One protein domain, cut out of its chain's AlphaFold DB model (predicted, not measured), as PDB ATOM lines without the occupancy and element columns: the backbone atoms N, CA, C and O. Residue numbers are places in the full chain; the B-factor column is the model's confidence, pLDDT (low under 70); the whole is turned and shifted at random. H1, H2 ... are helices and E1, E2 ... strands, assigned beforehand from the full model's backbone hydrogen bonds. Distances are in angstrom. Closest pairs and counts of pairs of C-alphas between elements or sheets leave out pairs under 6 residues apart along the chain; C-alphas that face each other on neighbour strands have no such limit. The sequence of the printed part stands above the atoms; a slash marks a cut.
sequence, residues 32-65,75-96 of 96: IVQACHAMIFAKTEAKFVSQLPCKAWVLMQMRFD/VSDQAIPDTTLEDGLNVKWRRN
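What this domain is: This is residues 32 to 65 and 75 to 96 of the 96 residues of an uncharacterized protein of Hypsibius dujardini (UniProt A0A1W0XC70). With little regular structure, this is a long rod: E1 runs on into E2 of the E2-E3 hairpin, whose loop of residues 44 to 55 makes one end, while the short helix H1 sits beside E1 toward the other. The printed part has 56 residues, of which 20 are in named elements, in the order E1, E2, E3, H1; the class is mixed, and sheet E2 - E3 is antiparallel. It is extended, with a radius of gyration of the C-alphas of 16.7 A and spans of 52 by 24 by 21 A.

How they stand to each other: E1, residues 35 to 37, pairs with no named strand and runs on into E2, residues 40 to 43, at 19 degrees. E2 and E3, residues 56 to 59, form an antiparallel hairpin at 163 degrees, with N 57 and O 42 2.9 A apart, within hydrogen-bond range. The closest C-alphas of E1 and H1, residues 85 to 93, are those of Cys 36 and Leu 89, 5.8 A apart. In H1 every O i to N i+4 pair is within hydrogen-bond range. E2 and H1 are apart.

Where its parts are: E1, 6.8 A long, begins at C-alpha 35 (-29.046, -37.848, -20.892). E2 is 10.7 A long, E3 9.9 A. H1, 12.3 A long, ends at C-alpha 93 (-21.894, -40.077, -11.074).

The domain as a whole: The C-alphas farthest apart, of Gln 51 and Pro 81, are 52.1 A apart. Residues 66 to 74 are not printed, and C-alphas 65 and 75 are 18.6 A apart across the cut. The link E2 to E3 is long. Residues 77 to 82 and 93 to 96 have pLDDT under 70.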
ATOM      1  N   ILE A  32     -38.865 -39.338 -24.264       77.50
ATOM      2  CA  ILE A  32     -37.618 -39.303 -25.025       77.50
ATOM      3  C   ILE A  32     -36.457 -39.812 -24.176       77.50
ATOM      4  O   ILE A  32     -36.467 -39.714 -22.948       77.50
ATOM      5  N   VAL A  33     -35.423 -40.330 -24.839       84.50
ATOM      6  CA  VAL A  33     -34.191 -40.715 -24.152       84.50
ATOM      7  C   VAL A  33     -33.477 -39.454 -23.679       84.50
ATOM      8  O   VAL A  33     -32.958 -38.674 -24.474       84.50
ATOM      9  N   GLN A  34     -33.437 -39.271 -22.368       87.50
ATOM     10  CA  GLN A  34     -32.746 -38.175 -21.706       87.50
ATOM     11  C   GLN A  34     -31.360 -38.617 -21.248       87.50
ATOM     12  O   GLN A  34     -31.188 -39.702 -20.676       87.50
ATOM     13  N   ALA A  35     -30.383 -37.739 -21.449       89.75
ATOM     14  CA  ALA A  35     -29.046 -37.848 -20.892       89.75
ATOM     15  C   ALA A  35     -28.687 -36.554 -20.166       89.75
ATOM     16  O   ALA A  35     -28.981 -35.458 -20.643       89.75
ATOM     17  N   CYS A  36     -28.020 -36.689 -19.026       91.25
ATOM     18  CA  CYS A  36     -27.547 -35.564 -18.238       91.25
ATOM     19  C   CYS A  36     -26.029 -35.642 -18.104       91.25
ATOM     20  O   CYS A  36     -25.452 -36.708 -17.879       91.25
ATOM     21  N   HIS A  37     -25.386 -34.488 -18.230       93.88
ATOM     22  CA  HIS A  37     -23.943 -34.326 -18.140       93.88
ATOM     23  C   HIS A  37     -23.636 -33.083 -17.311       93.88
ATOM     24  O   HIS A  37     -24.375 -32.103 -17.394       93.88
ATOM     25  N   ALA A  38     -22.551 -33.098 -16.534       95.00
ATOM     26  CA  ALA A  38     -22.153 -31.932 -15.747       95.00
ATOM     27  C   ALA A  38     -20.771 -31.427 -16.146       95.00
ATOM     28  O   ALA A  38     -19.813 -32.190 -16.288       95.00
ATOM     29  N   MET A  39     -20.671 -30.106 -16.258       97.00
ATOM     30  CA  MET A  39     -19.400 -29.406 -16.326       97.00
ATOM     31  C   MET A  39     -18.939 -29.098 -14.902       97.00
ATOM     32  O   MET A  39     -19.432 -28.172 -14.261       97.00
ATOM     33  N   ILE A  40     -17.973 -29.871 -14.412       95.75
ATOM     34  CA  ILE A  40     -17.319 -29.605 -13.130       95.75
ATOM     35  C   ILE A  40     -16.078 -28.767 -13.418       95.75
ATOM     36  O   ILE A  40     -15.205 -29.186 -14.185       95.75
ATOM     37  N   PHE A  41     -16.003 -27.577 -12.825       97.31
ATOM     38  CA  PHE A  41     -14.879 -26.673 -13.036       97.31
ATOM     39  C   PHE A  41     -14.440 -25.973 -11.750       97.31
ATOM     40  O   PHE A  41     -15.221 -25.796 -10.817       97.31
ATOM     41  N   ALA A  42     -13.183 -25.534 -11.733       97.56
ATOM     42  CA  ALA A  42     -12.620 -24.696 -10.681       97.56
ATOM     43  C   ALA A  42     -11.803 -23.557 -11.296       97.56
ATOM     44  O   ALA A  42     -11.075 -23.762 -12.271       97.56
ATOM     45  N   LYS A  43     -11.909 -22.350 -10.729       97.25
ATOM     46  CA  LYS A  43     -11.027 -21.229 -11.090       97.25
ATOM     47  C   LYS A  43      -9.599 -21.529 -10.639       97.25
ATOM     48  O   LYS A  43      -9.394 -22.210  -9.638       97.25
ATOM     49  N   THR A  44      -8.620 -21.009 -11.368       95.56
ATOM     50  CA  THR A  44      -7.203 -21.204 -11.049       95.56
ATOM     51  C   THR A  44      -6.388 -19.984 -11.455       95.56
ATOM     52  O   THR A  44      -6.779 -19.229 -12.342       95.56
ATOM     53  N   GLU A  45      -5.260 -19.793 -10.780       95.75
ATOM     54  CA  GLU A  45      -4.252 -18.780 -11.112       95.75
ATOM     55  C   GLU A  45      -3.006 -19.411 -11.756       95.75
ATOM     56  O   GLU A  45      -2.010 -18.732 -12.019       95.75
ATOM     57  N   ALA A  46      -3.045 -20.725 -12.012       94.56
ATOM     58  CA  ALA A  46      -1.955 -21.447 -12.646       94.56
ATOM     59  C   ALA A  46      -1.619 -20.853 -14.022       94.56
ATOM     60  O   ALA A  46      -2.489 -20.383 -14.756       94.56
ATOM     61  N   LYS A  47      -0.341 -20.914 -14.398       95.50
ATOM     62  CA  LYS A  47       0.138 -20.458 -15.705       95.50
ATOM     63  C   LYS A  47       0.736 -21.624 -16.484       95.50
ATOM     64  O   LYS A  47       1.677 -22.262 -16.013       95.50
ATOM     65  N   PHE A  48       0.238 -21.870 -17.691       92.56
ATOM     66  CA  PHE A  48       0.850 -22.795 -18.635       92.56
ATOM     67  C   PHE A  48       2.168 -22.204 -19.154       92.56
ATOM     68  O   PHE A  48       2.224 -21.045 -19.577       92.56
ATOM     69  N   VAL A  49       3.247 -22.988 -19.052       93.56
ATOM     70  CA  VAL A  49       4.623 -22.579 -19.400       93.56
ATOM     71  C   VAL A  49       5.009 -21.244 -18.740       93.56
ATOM     72  O   VAL A  49       5.654 -20.394 -19.340       93.56
ATOM     73  N   SER A  50       4.576 -21.015 -17.494       89.38
ATOM     74  CA  SER A  50       4.826 -19.794 -16.697       89.38
ATOM     75  C   SER A  50       4.312 -18.461 -17.274       89.38
ATOM     76  O   SER A  50       4.439 -17.429 -16.616       89.38
ATOM     77  N   GLN A  51       3.678 -18.465 -18.451       91.75
ATOM     78  CA  GLN A  51       3.316 -17.248 -19.185       91.75
ATOM     79  C   GLN A  51       1.816 -17.138 -19.458       91.75
ATOM     80  O   GLN A  51       1.249 -16.055 -19.315       91.75
ATOM     81  N   LEU A  52       1.154 -18.241 -19.813       94.62
ATOM     82  CA  LEU A  52      -0.242 -18.217 -20.253       94.62
ATOM     83  C   LEU A  52      -1.176 -18.541 -19.082       94.62
ATOM     84  O   LEU A  52      -1.146 -19.671 -18.596       94.62
ATOM     85  N   PRO A  53      -2.008 -17.600 -18.601       94.19
ATOM     86  CA  PRO A  53      -2.890 -17.856 -17.469       94.19
ATOM     87  C   PRO A  53      -3.960 -18.891 -17.836       94.19
ATOM     88  O   PRO A  53      -4.786 -18.677 -18.727       94.19
ATOM     89  N   CYS A  54      -3.971 -20.006 -17.114       93.00
ATOM     90  CA  CYS A  54      -5.071 -20.955 -17.127       93.00
ATOM     91  C   CYS A  54      -6.201 -20.349 -16.291       93.00
ATOM     92  O   CYS A  54      -6.041 -20.159 -15.096       93.00
ATOM     93  N   LYS A  55      -7.339 -20.014 -16.906       94.12
ATOM     94  CA  LYS A  55      -8.449 -19.343 -16.198       94.12
ATOM     95  C   LYS A  55      -9.239 -20.296 -15.299       94.12
ATOM     96  O   LYS A  55      -9.729 -19.911 -14.238       94.12
ATOM     97  N   ALA A  56      -9.389 -21.538 -15.748       96.31
ATOM     98  CA  ALA A  56     -10.107 -22.576 -15.034       96.31
ATOM     99  C   ALA A  56      -9.585 -23.957 -15.432       96.31
ATOM    100  O   ALA A  56      -9.052 -24.140 -16.529       96.31
ATOM    101  N   TRP A  57      -9.785 -24.926 -14.548       96.94
ATOM    102  CA  TRP A  57      -9.705 -26.344 -14.871       96.94
ATOM    103  C   TRP A  57     -11.116 -26.869 -15.075       96.94
ATOM    104  O   TRP A  57     -11.983 -26.628 -14.238       96.94
ATOM    105  N   VAL A  58     -11.340 -27.564 -16.188       97.25
ATOM    106  CA  VAL A  58     -12.624 -28.173 -16.544       97.25
ATOM    107  C   VAL A  58     -12.412 -29.673 -16.654       97.25
ATOM    108  O   VAL A  58     -11.505 -30.115 -17.361       97.25
ATOM    109  N   LEU A  59     -13.236 -30.450 -15.956       97.19
ATOM    110  CA  LEU A  59     -13.164 -31.903 -15.999       97.19
ATOM    111  C   LEU A  59     -13.953 -32.447 -17.196       97.19
ATOM    112  O   LEU A  59     -15.155 -32.215 -17.331       97.19
ATOM    113  N   MET A  60     -13.267 -33.214 -18.038       97.62
ATOM    114  CA  MET A  60     -13.836 -34.030 -19.110       97.62
ATOM    115  C   MET A  60     -13.184 -35.414 -19.066       97.62
ATOM    116  O   MET A  60     -12.105 -35.570 -18.493       97.62
ATOM    117  N   GLN A  61     -13.814 -36.410 -19.685       95.69
ATOM    118  CA  GLN A  61     -13.302 -37.780 -19.719       95.69
ATOM    119  C   GLN A  61     -13.298 -38.361 -21.136       95.69
ATOM    120  O   GLN A  61     -14.157 -38.035 -21.961       95.69
ATOM    121  N   MET A  62     -12.334 -39.245 -21.401       96.56
ATOM    122  CA  MET A  62     -12.352 -40.119 -22.572       96.56
ATOM    123  C   MET A  62     -13.413 -41.200 -22.359       96.56
ATOM    124  O   MET A  62     -13.392 -41.907 -21.353       96.56
ATOM    125  N   ARG A  63     -14.348 -41.321 -23.294       93.38
ATOM    126  CA  ARG A  63     -15.393 -42.348 -23.283       93.38
ATOM    127  C   ARG A  63     -14.896 -43.640 -23.934       93.38
ATOM    128  O   ARG A  63     -13.917 -43.650 -24.676       93.38
ATOM    129  N   PHE A  64     -15.636 -44.727 -23.719       92.44
ATOM    130  CA  PHE A  64     -15.364 -46.040 -24.322       92.44
ATOM    131  C   PHE A  64     -15.397 -46.034 -25.863       92.44
ATOM    132  O   PHE A  64     -14.794 -46.894 -26.495       92.44
ATOM    133  N   ASP A  65     -16.091 -45.066 -26.470       92.19
ATOM    134  CA  ASP A  65     -16.192 -44.875 -27.921       92.19
ATOM    135  C   ASP A  65     -15.061 -44.000 -28.500       92.19
ATOM    136  O   ASP A  65     -15.143 -43.572 -29.657       92.19
ATOM    137  N   VAL A  75     -30.089 -40.996 -18.342       86.31
ATOM    138  CA  VAL A  75     -30.847 -40.969 -17.072       86.31
ATOM    139  C   VAL A  75     -32.269 -41.506 -17.206       86.31
ATOM    140  O   VAL A  75     -32.863 -41.906 -16.214       86.31
ATOM    141  N   SER A  76     -32.782 -41.565 -18.434       75.56
ATOM    142  CA  SER A  76     -34.056 -42.205 -18.774       75.56
ATOM    143  C   SER A  76     -33.929 -43.731 -18.665       75.56
ATOM    144  O   SER A  76     -33.667 -44.428 -19.644       75.56
ATOM    145  N   ASP A  77     -34.042 -44.260 -17.450       64.44
ATOM    146  CA  ASP A  77     -34.094 -45.700 -17.198       64.44
ATOM    147  C   ASP A  77     -35.548 -46.115 -16.939       64.44
ATOM    148  O   ASP A  77     -36.135 -45.759 -15.921       64.44
ATOM    149  N   GLN A  78     -36.135 -46.883 -17.862       57.69
ATOM    150  CA  GLN A  78     -37.508 -47.394 -17.734       57.69
ATOM    151  C   GLN A  78     -37.694 -48.315 -16.515       57.69
ATOM    152  O   GLN A  78     -38.828 -48.621 -16.147       57.69
ATOM    153  N   ALA A  79     -36.601 -48.775 -15.895       55.50
ATOM    154  CA  ALA A  79     -36.639 -49.639 -14.721       55.50
ATOM    155  C   ALA A  79     -36.989 -48.902 -13.416       55.50
ATOM    156  O   ALA A  79     -37.369 -49.565 -12.449       55.50
ATOM    157  N   ILE A  80     -36.869 -47.567 -13.364       58.03
ATOM    158  CA  ILE A  80     -37.250 -46.768 -12.189       58.03
ATOM    159  C   ILE A  80     -38.195 -45.645 -12.638       58.03
ATOM    160  O   ILE A  80     -37.732 -44.560 -12.990       58.03
ATOM    161  N   PRO A  81     -39.518 -45.885 -12.657       55.12
ATOM    162  CA  PRO A  81     -40.469 -44.796 -12.830       55.12
ATOM    163  C   PRO A  81     -40.276 -43.761 -11.704       55.12
ATOM    164  O   PRO A  81     -40.009 -44.127 -10.560       55.12
ATOM    165  N   ASP A  82     -40.384 -42.476 -12.051       61.25
ATOM    166  CA  ASP A  82     -40.360 -41.310 -11.150       61.25
ATOM    167  C   ASP A  82     -38.995 -40.834 -10.599       61.25
ATOM    168  O   ASP A  82     -38.960 -40.000  -9.692       61.25
ATOM    169  N   THR A  83     -37.853 -41.268 -11.146       70.44
ATOM    170  CA  THR A  83     -36.565 -40.611 -10.826       70.44
ATOM    171  C   THR A  83     -36.417 -39.275 -11.543       70.44
ATOM    172  O   THR A  83     -36.578 -39.201 -12.761       70.44
ATOM    173  N   THR A  84     -36.045 -38.231 -10.800       81.69
ATOM    174  CA  THR A  84     -35.735 -36.910 -11.365       81.69
ATOM    175  C   THR A  84     -34.460 -36.948 -12.218       81.69
ATOM    176  O   THR A  84     -33.627 -37.854 -12.081       81.69
ATOM    177  N   LEU A  85     -34.271 -35.949 -13.089       85.69
ATOM    178  CA  LEU A  85     -33.044 -35.819 -13.887       85.69
ATOM    179  C   LEU A  85     -31.805 -35.721 -12.985       85.69
ATOM    180  O   LEU A  85     -30.757 -36.295 -13.287       85.69
ATOM    181  N   GLU A  86     -31.940 -35.038 -11.850       87.19
ATOM    182  CA  GLU A  86     -30.912 -34.861 -10.832       87.19
ATOM    183  C   GLU A  86     -30.562 -36.187 -10.149       87.19
ATOM    184  O   GLU A  86     -29.377 -36.504  -9.994       87.19
ATOM    185  N   ASP A  87     -31.562 -36.987  -9.776       85.50
ATOM    186  CA  ASP A  87     -31.349 -38.301  -9.162       85.50
ATOM    187  C   ASP A  87     -30.675 -39.262 -10.141       85.50
ATOM    188  O   ASP A  87     -29.674 -39.904  -9.802       85.50
ATOM    189  N   GLY A  88     -31.169 -39.310 -11.381       83.56
ATOM    190  CA  GLY A  88     -30.583 -40.123 -12.442       83.56
ATOM    191  C   GLY A  88     -29.124 -39.747 -12.699       83.56
ATOM    192  O   GLY A  88     -28.248 -40.617 -12.762       83.56
ATOM    193  N   LEU A  89     -28.839 -38.447 -12.764       87.25
ATOM    194  CA  LEU A  89     -27.489 -37.926 -12.923       87.25
ATOM    195  C   LEU A  89     -26.599 -38.348 -11.737       87.25
ATOM    196  O   LEU A  89     -25.545 -38.955 -11.946       87.25
ATOM    197  N   ASN A  90     -27.038 -38.121 -10.495       85.12
ATOM    198  CA  ASN A  90     -26.307 -38.463  -9.265       85.12
ATOM    199  C   ASN A  90     -26.000 -39.961  -9.121       85.12
ATOM    200  O   ASN A  90     -24.918 -40.328  -8.650       85.12
ATOM    201  N   VAL A  91     -26.912 -40.839  -9.542       75.81
ATOM    202  CA  VAL A  91     -26.673 -42.291  -9.546       75.81
ATOM    203  C   VAL A  91     -25.570 -42.660 -10.535       75.81
ATOM    204  O   VAL A  91     -24.709 -43.485 -10.214       75.81
ATOM    205  N   LYS A  92     -25.564 -42.057 -11.729       70.50
ATOM    206  CA  LYS A  92     -24.535 -42.332 -12.743       70.50
ATOM    207  C   LYS A  92     -23.175 -41.756 -12.348       70.50
ATOM    208  O   LYS A  92     -22.167 -42.402 -12.616       70.50
ATOM    209  N   TRP A  93     -23.134 -40.627 -11.638       64.62
ATOM    210  CA  TRP A  93     -21.894 -40.077 -11.074       64.62
ATOM    211  C   TRP A  93     -21.201 -41.005 -10.083       64.62
ATOM    212  O   TRP A  93     -19.981 -41.068 -10.078       64.62
ATOM    213  N   ARG A  94     -21.952 -41.728  -9.244       65.50
ATOM    214  CA  ARG A  94     -21.360 -42.624  -8.231       65.50
ATOM    215  C   ARG A  94     -20.852 -43.953  -8.793       65.50
ATOM    216  O   ARG A  94     -20.232 -44.709  -8.054       65.50
ATOM    217  N   ARG A  95     -21.203 -44.287 -10.036       61.44
ATOM    218  CA  ARG A  95     -20.958 -45.606 -10.644       61.44
ATOM    219  C   ARG A  95     -19.801 -45.625 -11.654       61.44
ATOM    220  O   ARG A  95     -19.469 -46.715 -12.112       61.44
ATOM    221  N   ASN A  96     -19.226 -44.468 -11.984       50.88
ATOM    222  CA  ASN A  96     -17.989 -44.321 -12.765       50.88
ATOM    223  C   ASN A  96     -16.822 -43.987 -11.836       50.88
ATOM    224  O   ASN A  96     -15.688 -44.373 -12.185       50.88
TER     225      ASN A  96